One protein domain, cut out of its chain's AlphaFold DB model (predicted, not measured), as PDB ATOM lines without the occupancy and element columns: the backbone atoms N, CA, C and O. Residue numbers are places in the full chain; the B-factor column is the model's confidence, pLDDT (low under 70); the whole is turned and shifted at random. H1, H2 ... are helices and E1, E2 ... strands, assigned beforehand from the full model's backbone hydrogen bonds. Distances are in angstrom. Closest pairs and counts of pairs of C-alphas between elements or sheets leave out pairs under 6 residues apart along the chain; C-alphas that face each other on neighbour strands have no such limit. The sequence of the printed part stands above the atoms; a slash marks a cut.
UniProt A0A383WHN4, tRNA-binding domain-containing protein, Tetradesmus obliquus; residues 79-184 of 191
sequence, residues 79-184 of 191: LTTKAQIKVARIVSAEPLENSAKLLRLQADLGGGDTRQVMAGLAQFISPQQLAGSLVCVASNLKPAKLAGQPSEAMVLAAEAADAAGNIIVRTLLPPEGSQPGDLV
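AT A GLANCE: This is residues 79 to 184 of the 191 residues of the protein "tRNA-binding domain-containing protein" of Tetradesmus obliquus (UniProt A0A383WHN4). Picture a strongly twisted, curled sheet of four strands, E3, E2, E1 and E4, with the stretch from E6 through residues 154 to 155 bridging its two edges as a loose, incomplete barrel. The E5 and E6 hairpin lies by the E3 edge, the E7 and E8 hairpin makes an arm from the E4 side, and H2 is on the sheet. The printed part has 106 residues, in the order H1 E1 E2 E3 H2 E4 E5 E6 E7 E8; its sheets are E3 - E2 - E1 - E4, E5 - E6 and E7 - E8, all antiparallel. It is mostly strand, though under half of the residues, 52, are in named elements. It is compact, with a radius of gyration of the C-alphas of 13.6 A and spans of 41 by 32 by 28 A.

IN THESE COORDINATES: Find C-alpha 79 at (24.990, -3.406, -24.086), where H1, residues 79 to 82, begins. E1, residues 85 to 95, is 24.5 A long and bends by 77 degrees at residue 91. Next come E2, residues 103 to 108, 15.7 A, and E3, residues 114 to 119, 15.4 A. H2 is residues 127 to 130, and E4, residues 134 to 138, is 13.3 A long. E5, residues 144 to 146, and E6, residues 149 to 151, are short. E7, residues 157 to 161, and E8, residues 167 to 171, are 13.4 A each; E8 ends at C-alpha 171, (41.035, 1.598, -21.434).

HOW THE PARTS SIT: Start with E1, E2 and E3, a meander, each strand the antiparallel neighbour of the one before; E1 and E2 form a hairpin, as do E2 and E3. Look at N 91 and O 106, 2.8 A, between E1 and E2, and N 105 and O 117, 2.8 A, between E2 and E3. The pairing of E1 is staggered: residues 85 to 89 pair with E4, with N 88 and O 135 at 2.8 A, and residues 89 to 95 with E2. H2 is on this sheet at a height of 7.5 A, only just over E1, with 3 C-alphas falling on it; the closest C-alphas are those of Ala 93 and Pro 127, 5.1 A. At edge strand E3, the closest C-alphas to E6 are those of Val 117 and Ser 151, 4.6 A. In the hairpin of E5 and E6, N 151 and O 144 are 2.8 A apart. At edge strand E4, residues 137 to 138 pair antiparallel with residues 154 to 155, and the closest C-alphas to E8 are those of Val 135 and Thr 171, 6.5 A. In the hairpin of E7 and E8, look for N 158 and O 170, 2.8 A. H1 is not on the four-stranded sheet. Both helices are too short for an O i to N i+4 pair; the one O i to N i+3 pair is within range in H2 but not in H1.

THE WHOLE: The C-alphas farthest apart are those of Gly 111 and Ala 164, 43.4 A. The printed part has no cut and no long link, but residues 172 to 184 hold no named element. Mean pLDDT of the printed part is 81.3; residues 79 to 82, 141 and 146 to 147 are under 70.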
ATOM      1  N   LEU A  79      24.125  -4.559 -23.804       52.62
ATOM      2  CA  LEU A  79      24.990  -3.406 -24.086       52.62
ATOM      3  C   LEU A  79      24.685  -2.811 -25.466       52.62
ATOM      4  O   LEU A  79      24.659  -1.597 -25.617       52.62
ATOM      5  N   THR A  80      24.362  -3.655 -26.440       51.97
ATOM      6  CA  THR A  80      24.225  -3.261 -27.842       51.97
ATOM      7  C   THR A  80      22.914  -2.537 -28.161       51.97
ATOM      8  O   THR A  80      22.918  -1.543 -28.877       51.97
ATOM      9  N   THR A  81      21.780  -2.980 -27.607       54.97
ATOM     10  CA  THR A  81      20.463  -2.400 -27.950       54.97
ATOM     11  C   THR A  81      20.057  -1.237 -27.036       54.97
ATOM     12  O   THR A  81      19.130  -0.497 -27.354       54.97
ATOM     13  N   LYS A  82      20.700  -1.074 -25.867       62.97
ATOM     14  CA  LYS A  82      20.287  -0.079 -24.854       62.97
ATOM     15  C   LYS A  82      21.393   0.862 -24.381       62.97
ATOM     16  O   LYS A  82      21.063   1.948 -23.897       62.97
ATOM     17  N   ALA A  83      22.673   0.503 -24.485       70.31
ATOM     18  CA  ALA A  83      23.749   1.389 -24.049       70.31
ATOM     19  C   ALA A  83      24.274   2.212 -25.232       70.31
ATOM     20  O   ALA A  83      24.828   1.676 -26.183       70.31
ATOM     21  N   GLN A  84      24.119   3.536 -25.163       80.50
ATOM     22  CA  GLN A  84      24.781   4.437 -26.107       80.50
ATOM     23  C   GLN A  84      26.243   4.578 -25.687       80.50
ATOM     24  O   GLN A  84      26.528   5.133 -24.618       80.50
ATOM     25  N   ILE A  85      27.145   4.041 -26.506       86.81
ATOM     26  CA  ILE A  85      28.592   4.147 -26.327       86.81
ATOM     27  C   ILE A  85      29.081   5.307 -27.189       86.81
ATOM     28  O   ILE A  85      28.828   5.353 -28.392       86.81
ATOM     29  N   LYS A  86      29.779   6.250 -26.568       88.12
ATOM     30  CA  LYS A  86      30.370   7.407 -27.230       88.12
ATOM     31  C   LYS A  86      31.860   7.482 -26.955       88.12
ATOM     32  O   LYS A  86      32.332   7.031 -25.912       88.12
ATOM     33  N   VAL A  87      32.599   8.084 -27.873       90.00
ATOM     34  CA  VAL A  87      33.975   8.506 -27.624       90.00
ATOM     35  C   VAL A  87      33.946   9.754 -26.748       90.00
ATOM     36  O   VAL A  87      33.203  10.690 -27.022       90.00
ATOM     37  N   ALA A  88      34.754   9.786 -25.695       90.06
ATOM     38  CA  ALA A  88      34.956  10.962 -24.865       90.06
ATOM     39  C   ALA A  88      36.442  11.244 -24.674       90.06
ATOM     40  O   ALA A  88      37.270  10.333 -24.665       90.06
ATOM     41  N   ARG A  89      36.782  12.513 -24.478       90.31
ATOM     42  CA  ARG A  89      38.139  12.935 -24.140       90.31
ATOM     43  C   ARG A  89      38.256  13.169 -22.648       90.31
ATOM     44  O   ARG A  89      37.454  13.892 -22.072       90.31
ATOM     45  N   ILE A  90      39.277  12.612 -22.012       90.81
ATOM     46  CA  ILE A  90      39.533  12.907 -20.602       90.81
ATOM     47  C   ILE A  90      40.220  14.272 -20.509       90.81
ATOM     48  O   ILE A  90      41.331  14.444 -21.004       90.81
ATOM     49  N   VAL A  91      39.569  15.243 -19.876       90.12
ATOM     50  CA  VAL A  91      40.108  16.598 -19.667       90.12
ATOM     51  C   VAL A  91      41.016  16.625 -18.441       90.12
ATOM     52  O   VAL A  91      42.144  17.105 -18.515       90.12
ATOM     53  N   SER A  92      40.545  16.039 -17.341       88.25
ATOM     54  CA  SER A  92      41.243  16.004 -16.055       88.25
ATOM     55  C   SER A  92      41.060  14.649 -15.384       88.25
ATOM     56  O   SER A  92      39.988  14.044 -15.468       88.25
ATOM     57  N   ALA A  93      42.104  14.188 -14.701       89.00
ATOM     58  CA  ALA A  93      42.106  12.949 -13.937       89.00
ATOM     59  C   ALA A  93      42.696  13.202 -12.547       89.00
ATOM     60  O   ALA A  93      43.862  13.571 -12.422       89.00
ATOM     61  N   GLU A  94      41.896  12.979 -11.507       87.12
ATOM     62  CA  GLU A  94      42.266  13.221 -10.115       87.12
ATOM     63  C   GLU A  94      42.046  11.955  -9.275       87.12
ATOM     64  O   GLU A  94      41.013  11.287  -9.406       87.12
ATOM     65  N   PRO A  95      42.991  11.587  -8.395       85.25
ATOM     66  CA  PRO A  95      42.752  10.538  -7.417       85.25
ATOM     67  C   PRO A  95      41.711  10.985  -6.390       85.25
ATOM     68  O   PRO A  95      41.677  12.145  -5.988       85.25
ATOM     69  N   LEU A  96      40.852  10.062  -5.954       80.06
ATOM     70  CA  LEU A  96      39.820  10.363  -4.968       80.06
ATOM     71  C   LEU A  96      40.275   9.941  -3.562       80.06
ATOM     72  O   LEU A  96      40.432   8.753  -3.290       80.06
ATOM     73  N   GLU A  97      40.385  10.885  -2.624       75.25
ATOM     74  CA  GLU A  97      40.712  10.585  -1.212       75.25
ATOM     75  C   GLU A  97      39.664   9.710  -0.508       75.25
ATOM     76  O   GLU A  97      39.981   8.999   0.443       75.25
ATOM     77  N   ASN A  98      38.427   9.683  -1.010       71.31
ATOM     78  CA  ASN A  98      37.373   8.816  -0.479       71.31
ATOM     79  C   ASN A  98      37.555   7.328  -0.842       71.31
ATOM     80  O   ASN A  98      36.847   6.476  -0.302       71.31
ATOM     81  N   SER A  99      38.453   6.973  -1.772       70.69
ATOM     82  CA  SER A  99      38.721   5.571  -2.117       70.69
ATOM     83  C   SER A  99      40.016   5.383  -2.897       70.69
ATOM     84  O   SER A  99      40.116   5.780  -4.052       70.69
ATOM     85  N   ALA A 100      40.936   4.592  -2.339       72.56
ATOM     86  CA  ALA A 100      42.231   4.261  -2.949       72.56
ATOM     87  C   ALA A 100      42.156   3.495  -4.290       72.56
ATOM     88  O   ALA A 100      43.177   3.263  -4.931       72.56
ATOM     89  N   LYS A 101      40.962   3.057  -4.712       80.94
ATOM     90  CA  LYS A 101      40.739   2.302  -5.957       80.94
ATOM     91  C   LYS A 101      40.027   3.113  -7.038       80.94
ATOM     92  O   LYS A 101      39.933   2.639  -8.165       80.94
ATOM     93  N   LEU A 102      39.511   4.294  -6.697       84.19
ATOM     94  CA  LEU A 102      38.688   5.117  -7.577       84.19
ATOM     95  C   LEU A 102      39.459   6.368  -8.007       84.19
ATOM     96  O   LEU A 102      40.098   7.034  -7.196       84.19
ATOM     97  N   LEU A 103      39.360   6.691  -9.290       85.25
ATOM     98  CA  LEU A 103      39.803   7.951  -9.875       85.25
ATOM     99  C   LEU A 103      38.575   8.739 -10.321       85.25
ATOM    100  O   LEU A 103      37.644   8.175 -10.904       85.25
ATOM    101  N   ARG A 104      38.600  10.044 -10.076       87.56
ATOM    102  CA  ARG A 104      37.656  11.002 -10.638       87.56
ATOM    103  C   ARG A 104      38.199  11.475 -11.978       87.56
ATOM    104  O   ARG A 104      39.276  12.055 -12.050       87.56
ATOM    105  N   LEU A 105      37.442  11.232 -13.035       89.50
ATOM    106  CA  LEU A 105      37.763  11.651 -14.391       89.50
ATOM    107  C   LEU A 105      36.704  12.652 -14.864       89.50
ATOM    108  O   LEU A 105      35.507  12.457 -14.636       89.50
ATOM    109  N   GLN A 106      37.138  13.715 -15.536       90.38
ATOM    110  CA  GLN A 106      36.265  14.572 -16.335       90.38
ATOM    111  C   GLN A 106      36.330  14.107 -17.784       90.38
ATOM    112  O   GLN A 106      37.374  14.232 -18.420       90.38
ATOM    113  N   ALA A 107      35.229  13.551 -18.283       90.19
ATOM    114  CA  ALA A 107      35.101  13.073 -19.649       90.19
ATOM    115  C   ALA A 107      34.270  14.070 -20.465       90.19
ATOM    116  O   ALA A 107      33.105  14.311 -20.161       90.19
ATOM    117  N   ASP A 108      34.872  14.644 -21.496       90.44
ATOM    118  CA  ASP A 108      34.218  15.504 -22.472       90.44
ATOM    119  C   ASP A 108      33.611  14.660 -23.593       90.44
ATOM    120  O   ASP A 108      34.323  13.945 -24.298       90.44
ATOM    121  N   LEU A 109      32.289  14.722 -23.732       85.62
ATOM    122  CA  LEU A 109      31.515  13.991 -24.737       85.62
ATOM    123  C   LEU A 109      31.400  14.768 -26.058       85.62
ATOM    124  O   LEU A 109      30.567  14.409 -26.884       85.62
ATOM    125  N   GLY A 110      32.188  15.829 -26.262       83.19
ATOM    126  CA  GLY A 110      32.025  16.745 -27.386       83.19
ATOM    127  C   GLY A 110      30.837  17.697 -27.220       83.19
ATOM    128  O   GLY A 110      29.951  17.493 -26.395       83.19
ATOM    129  N   GLY A 111      30.834  18.788 -27.990       76.69
ATOM    130  CA  GLY A 111      29.763  19.797 -27.943       76.69
ATOM    131  C   GLY A 111      29.780  20.722 -26.717       76.69
ATOM    132  O   GLY A 111      28.866  21.524 -26.564       76.69
ATOM    133  N   GLY A 112      30.819  20.651 -25.873       80.50
ATOM    134  CA  GLY A 112      30.923  21.411 -24.618       80.50
ATOM    135  C   GLY A 112      30.309  20.701 -23.406       80.50
ATOM    136  O   GLY A 112      30.298  21.259 -22.308       80.50
ATOM    137  N   ASP A 113      29.824  19.471 -23.586       83.94
ATOM    138  CA  ASP A 113      29.263  18.645 -22.523       83.94
ATOM    139  C   ASP A 113      30.359  17.825 -21.826       83.94
ATOM    140  O   ASP A 113      30.699  16.704 -22.222       83.94
ATOM    141  N   THR A 114      30.889  18.363 -20.729       86.94
ATOM    142  CA  THR A 114      31.799  17.625 -19.846       86.94
ATOM    143  C   THR A 114      31.024  16.945 -18.721       86.94
ATOM    144  O   THR A 114      30.286  17.590 -17.978       86.94
ATOM    145  N   ARG A 115      31.215  15.633 -18.557       88.19
ATOM    146  CA  ARG A 115      30.597  14.833 -17.495       88.19
ATOM    147  C   ARG A 115      31.612  14.268 -16.529       88.19
ATOM    148  O   ARG A 115      32.754  13.956 -16.874       88.19
ATOM    149  N   GLN A 116      31.157  14.087 -15.299       87.69
ATOM    150  CA  GLN A 116      31.959  13.471 -14.260       87.69
ATOM    151  C   GLN A 116      31.797  11.951 -14.262       87.69
ATOM    152  O   GLN A 116      30.681  11.424 -14.247       87.69
ATOM    153  N   VAL A 117      32.930  11.247 -14.220       87.88
ATOM    154  CA  VAL A 117      32.989   9.784 -14.230       87.88
ATOM    155  C   VAL A 117      33.910   9.282 -13.127       87.88
ATOM    156  O   VAL A 117      35.015   9.786 -12.944       87.88
ATOM    157  N   MET A 118      33.462   8.267 -12.392       85.75
ATOM    158  CA  MET A 118      34.279   7.558 -11.409       85.75
ATOM    159  C   MET A 118      34.767   6.246 -12.021       85.75
ATOM    160  O   MET A 118      33.955   5.401 -12.397       85.75
ATOM    161  N   ALA A 119      36.082   6.055 -12.110       82.56
ATOM    162  CA  ALA A 119      36.683   4.852 -12.679       82.56
ATOM    163  C   ALA A 119      37.513   4.089 -11.640       82.56
ATOM    164  O   ALA A 119      38.363   4.659 -10.961       82.56
ATOM    165  N   GLY A 120      37.309   2.773 -11.555       84.56
ATOM    166  CA  GLY A 120      38.034   1.862 -10.659       84.56
ATOM    167  C   GLY A 120      39.457   1.506 -11.109       84.56
ATOM    168  O   GLY A 120      39.859   0.356 -10.973       84.56
ATOM    169  N   LEU A 121      40.190   2.452 -11.706       80.19
ATOM    170  CA  LEU A 121      41.446   2.199 -12.430       80.19
ATOM    171  C   LEU A 121      42.708   2.647 -11.673       80.19
ATOM    172  O   LEU A 121      43.809   2.451 -12.179       80.19
ATOM    173  N   ALA A 122      42.570   3.189 -10.456       76.50
ATOM    174  CA  ALA A 122      43.674   3.806  -9.704       76.50
ATOM    175  C   ALA A 122      44.876   2.876  -9.453       76.50
ATOM    176  O   ALA A 122      46.001   3.345  -9.327       76.50
ATOM    177  N   GLN A 123      44.640   1.562  -9.372       79.50
ATOM    178  CA  GLN A 123      45.678   0.560  -9.090       79.50
ATOM    179  C   GLN A 123      46.408   0.063 -10.346       79.50
ATOM    180  O   GLN A 123      47.438  -0.592 -10.220       79.50
ATOM    181  N   PHE A 124      45.870   0.336 -11.539       80.06
ATOM    182  CA  PHE A 124      46.373  -0.219 -12.799       80.06
ATOM    183  C   PHE A 124      46.913   0.859 -13.739       80.06
ATOM    184  O   PHE A 124      47.872   0.607 -14.463       80.06
ATOM    185  N   ILE A 125      46.305   2.050 -13.740       79.56
ATOM    186  CA  ILE A 125      46.644   3.134 -14.662       79.56
ATOM    187  C   ILE A 125      46.822   4.430 -13.872       79.56
ATOM    188  O   ILE A 125      45.971   4.811 -13.066       79.56
ATOM    189  N   SER A 126      47.924   5.133 -14.127       82.50
ATOM    190  CA  SER A 126      48.177   6.445 -13.536       82.50
ATOM    191  C   SER A 126      47.255   7.514 -14.142       82.50
ATOM    192  O   SER A 126      47.041   7.515 -15.357       82.50
ATOM    193  N   PRO A 127      46.769   8.488 -13.348       81.75
ATOM    194  CA  PRO A 127      45.887   9.552 -13.843       81.75
ATOM    195  C   PRO A 127      46.525  10.366 -14.980       81.75
ATOM    196  O   PRO A 127      45.835  10.782 -15.903       81.75
ATOM    197  N   GLN A 128      47.853  10.507 -14.974       83.06
ATOM    198  CA  GLN A 128      48.615  11.192 -16.021       83.06
ATOM    199  C   GLN A 128      48.526  10.533 -17.405       83.06
ATOM    200  O   GLN A 128      48.586  11.242 -18.400       83.06
ATOM    201  N   GLN A 129      48.384   9.206 -17.485       81.81
ATOM    202  CA  GLN A 129      48.209   8.525 -18.776       81.81
ATOM    203  C   GLN A 129      46.767   8.600 -19.287       81.81
ATOM    204  O   GLN A 129      46.517   8.481 -20.486       81.81
ATOM    205  N   LEU A 130      45.813   8.784 -18.374       81.69
ATOM    206  CA  LEU A 130      44.404   8.933 -18.719       81.69
ATOM    207  C   LEU A 130      44.093  10.362 -19.165       81.69
ATOM    208  O   LEU A 130      43.317  10.537 -20.097       81.69
ATOM    209  N   ALA A 131      44.703  11.373 -18.544       86.50
ATOM    210  CA  ALA A 131      44.494  12.772 -18.900       86.50
ATOM    211  C   ALA A 131      44.902  13.059 -20.357       86.50
ATOM    212  O   ALA A 131      45.998  12.725 -20.796       86.50
ATOM    213  N   GLY A 132      44.005  13.690 -21.114       85.38
ATOM    214  CA  GLY A 132      44.198  14.035 -22.522       85.38
ATOM    215  C   GLY A 132      43.882  12.913 -23.514       85.38
ATOM    216  O   GLY A 132      43.710  13.216 -24.696       85.38
ATOM    217  N   SER A 133      43.753  11.666 -23.051       86.38
ATOM    218  CA  SER A 133      43.468  10.497 -23.888       86.38
ATOM    219  C   SER A 133      41.985  10.399 -24.260       86.38
ATOM    220  O   SER A 133      41.096  10.808 -23.506       86.38
ATOM    221  N   LEU A 134      41.718   9.830 -25.437       88.94
ATOM    222  CA  LEU A 134      40.373   9.466 -25.873       88.94
ATOM    223  C   LEU A 134      40.007   8.091 -25.310       88.94
ATOM    224  O   LEU A 134      40.810   7.160 -25.349       88.94
ATOM    225  N   VAL A 135      38.789   7.965 -24.794       88.75
ATOM    226  CA  VAL A 135      38.260   6.735 -24.203       88.75
ATOM    227  C   VAL A 135      36.807   6.523 -24.605       88.75
ATOM    228  O   VAL A 135      36.056   7.475 -24.805       88.75
ATOM    229  N   CYS A 136      36.380   5.268 -24.681       88.69
ATOM    230  CA  CYS A 136      34.971   4.945 -24.890       88.69
ATOM    231  C   CYS A 136      34.201   5.000 -23.563       88.69
ATOM    232  O   CYS A 136      34.588   4.366 -22.576       88.69
ATOM    233  N   VAL A 137      33.086   5.724 -23.545       88.00
ATOM    234  CA  VAL A 137      32.205   5.872 -22.383       88.00
ATOM    235  C   VAL A 137      30.766   5.528 -22.737       88.00
ATOM    236  O   VAL A 137      30.279   5.837 -23.820       88.00
ATOM    237  N   ALA A 138      30.053   4.911 -21.801       85.50
ATOM    238  CA  ALA A 138      28.617   4.694 -21.914       85.50
ATOM    239  C   ALA A 138      27.862   5.859 -21.254       85.50
ATOM    240  O   ALA A 138      27.944   6.031 -20.037       85.50
ATOM    241  N   SER A 139      27.127   6.650 -22.044       80.69
ATOM    242  CA  SER A 139      26.455   7.881 -21.584       80.69
ATOM    243  C   SER A 139      24.964   7.711 -21.256       80.69
ATOM    244  O   SER A 139      24.367   8.606 -20.665       80.69
ATOM    245  N   ASN A 140      24.350   6.578 -21.619       78.00
ATOM    246  CA  ASN A 140      22.917   6.298 -21.397       78.00
ATOM    247  C   ASN A 140      22.622   5.576 -20.062       78.00
ATOM    248  O   ASN A 140      21.624   4.867 -19.924       78.00
ATOM    249  N   LEU A 141      23.519   5.686 -19.081       69.25
ATOM    250  CA  LEU A 141      23.363   5.049 -17.773       69.25
ATOM    251  C   LEU A 141      22.756   6.034 -16.772       69.25
ATOM    252  O   LEU A 141      23.032   7.231 -16.804       69.25
ATOM    253  N   LYS A 142      21.921   5.525 -15.859       72.69
ATOM    254  CA  LYS A 142      21.387   6.336 -14.758       72.69
ATOM    255  C   LYS A 142      22.553   6.804 -13.878       72.69
ATOM    256  O   LYS A 142      23.390   5.966 -13.533       72.69
ATOM    257  N   PRO A 143      22.601   8.087 -13.485       75.75
ATOM    258  CA  PRO A 143      23.674   8.596 -12.647       75.75
ATOM    259  C   PRO A 143      23.703   7.840 -11.318       75.75
ATOM    260  O   PRO A 143      22.703   7.770 -10.599       75.75
ATOM    261  N   ALA A 144      24.856   7.260 -11.000       73.81
ATOM    262  CA  ALA A 144      25.077   6.510  -9.773       73.81
ATOM    263  C   ALA A 144      26.000   7.312  -8.856       73.81
ATOM    264  O   ALA A 144      27.032   7.825  -9.288       73.81
ATOM    265  N   LYS A 145      25.633   7.434  -7.578       74.50
ATOM    266  CA  LYS A 145      26.500   8.061  -6.577       74.50
ATOM    267  C   LYS A 145      27.475   7.017  -6.056       74.50
ATOM    268  O   LYS A 145      27.059   6.054  -5.417       74.50
ATOM    269  N   LEU A 146      28.760   7.230  -6.310       68.06
ATOM    270  CA  LEU A 146      29.840   6.404  -5.786       68.06
ATOM    271  C   LEU A 146      30.723   7.290  -4.905       68.06
ATOM    272  O   LEU A 146      31.136   8.366  -5.332       68.06
ATOM    273  N   ALA A 147      30.971   6.871  -3.662       63.44
ATOM    274  CA  ALA A 147      31.823   7.603  -2.716       63.44
ATOM    275  C   ALA A 147      31.439   9.095  -2.517       63.44
ATOM    276  O   ALA A 147      32.301   9.957  -2.376       63.44
ATOM    277  N   GLY A 148      30.136   9.409  -2.534       73.56
ATOM    278  CA  GLY A 148      29.611  10.769  -2.327       73.56
ATOM    279  C   GLY A 148      29.610  11.670  -3.569       73.56
ATOM    280  O   GLY A 148      29.075  12.774  -3.511       73.56
ATOM    281  N   GLN A 149      30.139  11.200  -4.698       76.44
ATOM    282  CA  GLN A 149      30.195  11.938  -5.958       76.44
ATOM    283  C   GLN A 149      29.281  11.300  -7.021       76.44
ATOM    284  O   GLN A 149      29.187  10.070  -7.088       76.44
ATOM    285  N   PRO A 150      28.590  12.091  -7.864       79.94
ATOM    286  CA  PRO A 150      27.838  11.550  -8.992       79.94
ATOM    287  C   PRO A 150      28.798  11.044 -10.084       79.94
ATOM    288  O   PRO A 150      29.768  11.723 -10.429       79.94
ATOM    289  N   SER A 151      28.524   9.850 -10.613       83.69
ATOM    290  CA  SER A 151      29.111   9.313 -11.844       83.69
ATOM    291  C   SER A 151      28.006   9.207 -12.887       83.69
ATOM    292  O   SER A 151      27.052   8.448 -12.712       83.69
ATOM    293  N   GLU A 152      28.117   9.995 -13.952       82.44
ATOM    294  CA  GLU A 152      27.081  10.154 -14.986       82.44
ATOM    295  C   GLU A 152      27.379   9.362 -16.264       82.44
ATOM    296  O   GLU A 152      26.612   9.404 -17.227       82.44
ATOM    297  N   ALA A 153      28.506   8.656 -16.279       79.50
ATOM    298  CA  ALA A 153      28.874   7.709 -17.317       79.50
ATOM    299  C   ALA A 153      29.739   6.591 -16.722       79.50
ATOM    300  O   ALA A 153      30.104   6.622 -15.541       79.50
ATOM    301  N   MET A 154      30.055   5.598 -17.550       85.31
ATOM    302  CA  MET A 154      30.968   4.507 -17.221       85.31
ATOM    303  C   MET A 154      32.021   4.385 -18.323       85.31
ATOM    304  O   MET A 154      31.665   4.259 -19.494       85.31
ATOM    305  N   VAL A 155      33.304   4.443 -17.954       86.88
ATOM    306  CA  VAL A 155      34.413   4.214 -18.897       86.88
ATOM    307  C   VAL A 155      34.528   2.723 -19.181       86.88
ATOM    308  O   VAL A 155      34.491   1.909 -18.258       86.88
ATOM    309  N   LEU A 156      34.698   2.372 -20.453       86.25
ATOM    310  CA  LEU A 156      34.950   1.001 -20.866       86.25
ATOM    311  C   LEU A 156      36.447   0.689 -20.791       86.25
ATOM    312  O   LEU A 156      37.289   1.380 -21.371       86.25
ATOM    313  N   ALA A 157      36.766  -0.387 -20.084       84.69
ATOM    314  CA  ALA A 157      38.107  -0.928 -19.980       84.69
ATOM    315  C   ALA A 157      38.068  -2.438 -20.212       84.69
ATOM    316  O   ALA A 157      37.096  -3.106 -19.861       84.69
ATOM    317  N   ALA A 158      39.130  -2.958 -20.812       84.38
ATOM    318  CA  ALA A 158      39.379  -4.377 -20.955       84.38
ATOM    319  C   ALA A 158      40.337  -4.829 -19.852       84.38
ATOM    320  O   ALA A 158      41.366  -4.193 -19.615       84.38
ATOM    321  N   GLU A 159      40.002  -5.934 -19.197       82.50
ATOM    322  CA  GLU A 159      40.917  -6.675 -18.336       82.50
ATOM    323  C   GLU A 159      41.470  -7.880 -19.105       82.50
ATOM    324  O   GLU A 159      40.734  -8.587 -19.794       82.50
ATOM    325  N   ALA A 160      42.777  -8.097 -19.017       83.31
ATOM    326  CA  ALA A 160      43.469  -9.235 -19.599       83.31
ATOM    327  C   ALA A 160      44.362  -9.877 -18.536       83.31
ATOM    328  O   ALA A 160      45.012  -9.172 -17.765       83.31
ATOM    329  N   ALA A 161      44.401 -11.206 -18.498       83.88
ATOM    330  CA  ALA A 161      45.335 -11.947 -17.659       83.88
ATOM    331  C   ALA A 161      46.557 -12.351 -18.492       83.88
ATOM    332  O   ALA A 161      46.408 -12.943 -19.561       83.88
ATOM    333  N   ASP A 162      47.754 -12.031 -18.009       78.88
ATOM    334  CA  ASP A 162      49.001 -12.521 -18.598       78.88
ATOM    335  C   ASP A 162      49.216 -14.014 -18.278       78.88
ATOM    336  O   ASP A 162      48.643 -14.537 -17.318       78.88
ATOM    337  N   ALA A 163      50.078 -14.703 -19.035       74.81
ATOM    338  CA  ALA A 163      50.443 -16.102 -18.785       74.81
ATOM    339  C   ALA A 163      51.011 -16.334 -17.367       74.81
ATOM    340  O   ALA A 163      50.921 -17.442 -16.840       74.81
ATOM    341  N   ALA A 164      51.543 -15.287 -16.727       75.62
ATOM    342  CA  ALA A 164      51.997 -15.300 -15.337       75.62
ATOM    343  C   ALA A 164      50.890 -15.042 -14.283       75.62
ATOM    344  O   ALA A 164      51.186 -14.978 -13.092       75.62
ATOM    345  N   GLY A 165      49.624 -14.869 -14.687       77.00
ATOM    346  CA  GLY A 165      48.493 -14.609 -13.785       77.00
ATOM    347  C   GLY A 165      48.323 -13.143 -13.360       77.00
ATOM    348  O   GLY A 165      47.524 -12.849 -12.471       77.00
ATOM    349  N   ASN A 166      49.047 -12.212 -13.987       80.19
ATOM    350  CA  ASN A 166      48.926 -10.780 -13.709       80.19
ATOM    351  C   ASN A 166      47.717 -10.185 -14.443       80.19
ATOM    352  O   ASN A 166      47.588 -10.362 -15.652       80.19
ATOM    353  N   ILE A 167      46.863  -9.447 -13.728       80.94
ATOM    354  CA  ILE A 167      45.711  -8.745 -14.312       80.94
ATOM    355  C   ILE A 167      46.173  -7.383 -14.834       80.94
ATOM    356  O   ILE A 167      46.608  -6.525 -14.067       80.94
ATOM    357  N   ILE A 168      46.053  -7.179 -16.141       80.06
ATOM    358  CA  ILE A 168      46.346  -5.932 -16.841       80.06
ATOM    359  C   ILE A 168      45.015  -5.319 -17.254       80.06
ATOM    360  O   ILE A 168      44.243  -5.937 -17.981       80.06
ATOM    361  N   VAL A 169      44.750  -4.089 -16.820       83.06
ATOM    362  CA  VAL A 169      43.554  -3.347 -17.229       83.06
ATOM    363  C   VAL A 169      43.967  -2.221 -18.167       83.06
ATOM    364  O   VAL A 169      44.854  -1.434 -17.839       83.06
ATOM    365  N   ARG A 170      43.326  -2.132 -19.335       84.19
ATOM    366  CA  ARG A 170      43.524  -1.053 -20.311       84.19
ATOM    367  C   ARG A 170      42.198  -0.436 -20.717       84.19
ATOM    368  O   ARG A 170      41.216  -1.136 -20.933       84.19
ATOM    369  N   THR A 171      42.176   0.882 -20.855       84.69
ATOM    370  CA  THR A 171      41.035   1.598 -21.434       84.69
ATOM    371  C   THR A 171      40.938   1.343 -22.931       84.69
ATOM    372  O   THR A 171      41.954   1.185 -23.609       84.69
ATOM    373  N   LEU A 172      39.710   1.322 -23.452       84.44
ATOM    374  CA  LEU A 172      39.484   1.237 -24.891       84.44
ATOM    375  C   LEU A 172      39.848   2.574 -25.539       84.44
ATOM    376  O   LEU A 172      39.180   3.580 -25.298       84.44
ATOM    377  N   LEU A 173      40.920   2.561 -26.329       84.06
ATOM    378  CA  LEU A 173      41.393   3.705 -27.097       84.06
ATOM    379  C   LEU A 173      40.779   3.647 -28.504       84.06
ATOM    380  O   LEU A 173      40.965   2.643 -29.196       84.06
ATOM    381  N   PRO A 174      40.043   4.682 -28.931       83.69
ATOM    382  CA  PRO A 174      39.557   4.785 -30.300       83.69
ATOM    383  C   PRO A 174      40.709   5.125 -31.271       83.69
ATOM    384  O   PRO A 174      41.774   5.567 -30.829       83.69
ATOM    385  N   PRO A 175      40.521   4.927 -32.589       80.75
ATOM    386  CA  PRO A 175      41.518   5.290 -33.594       80.75
ATOM    387  C   PRO A 175      41.798   6.803 -33.607       80.75
ATOM    388  O   PRO A 175      40.947   7.618 -33.255       80.75
ATOM    389  N   GLU A 176      42.985   7.186 -34.080       72.12
ATOM    390  CA  GLU A 176      43.536   8.556 -34.045       72.12
ATOM    391  C   GLU A 176      42.778   9.623 -34.871       72.12
ATOM    392  O   GLU A 176      43.185  10.780 -34.910       72.12
ATOM    393  N   GLY A 177      41.645   9.271 -35.485       76.38
ATOM    394  CA  GLY A 177      40.745  10.194 -36.190       76.38
ATOM    395  C   GLY A 177      39.401  10.448 -35.495       76.38
ATOM    396  O   GLY A 177      38.590  11.213 -36.016       76.38
ATOM    397  N   SER A 178      39.127   9.813 -34.351       82.19
ATOM    398  CA  SER A 178      37.839   9.949 -33.662       82.19
ATOM    399  C   SER A 178      37.719  11.277 -32.916       82.19
ATOM    400  O   SER A 178      38.597  11.661 -32.142       82.19
ATOM    401  N   GLN A 179      36.591  11.963 -33.105       84.31
ATOM    402  CA  GLN A 179      36.268  13.179 -32.364       84.31
ATOM    403  C   GLN A 179      35.519  12.844 -31.062       84.31
ATOM    404  O   GLN A 179      34.781  11.856 -31.010       84.31
ATOM    405  N   PRO A 180      35.671  13.653 -29.998       87.75
ATOM    406  CA  PRO A 180      34.830  13.537 -28.810       87.75
ATOM    407  C   PRO A 180      33.352  13.677 -29.201       87.75
ATOM    408  O   PRO A 180      32.981  14.616 -29.902       87.75
ATOM    409  N   GLY A 181      32.524  12.733 -28.763       84.81
ATOM    410  CA  GLY A 181      31.089  12.667 -29.047       84.81
ATOM    411  C   GLY A 181      30.670  11.693 -30.135       84.81
ATOM    412  O   GLY A 181      29.469  11.441 -30.278       84.81
ATOM    413  N   ASP A 182      31.631  11.105 -30.846       86.75
ATOM    414  CA  ASP A 182      31.359  10.120 -31.888       86.75
ATOM    415  C   ASP A 182      30.693   8.856 -31.316       86.75
ATOM    416  O   ASP A 182      31.032   8.403 -30.218       86.75
ATOM    417  N   LEU A 183      29.713   8.304 -32.035       84.00
ATOM    418  CA  LEU A 183      28.936   7.139 -31.603       84.00
ATOM    419  C   LEU A 183      29.630   5.842 -32.029       84.00
ATOM    420  O   LEU A 183      29.697   5.512 -33.212       84.00
ATOM    421  N   VAL A 184      30.067   5.060 -31.042       84.06
ATOM    422  CA  VAL A 184      30.727   3.776 -31.280       84.06
ATOM    423  C   VAL A 184      29.669   2.696 -31.472       84.06
ATOM    424  O   VAL A 184      28.909   2.389 -30.553       84.06
TER     425      VAL A 184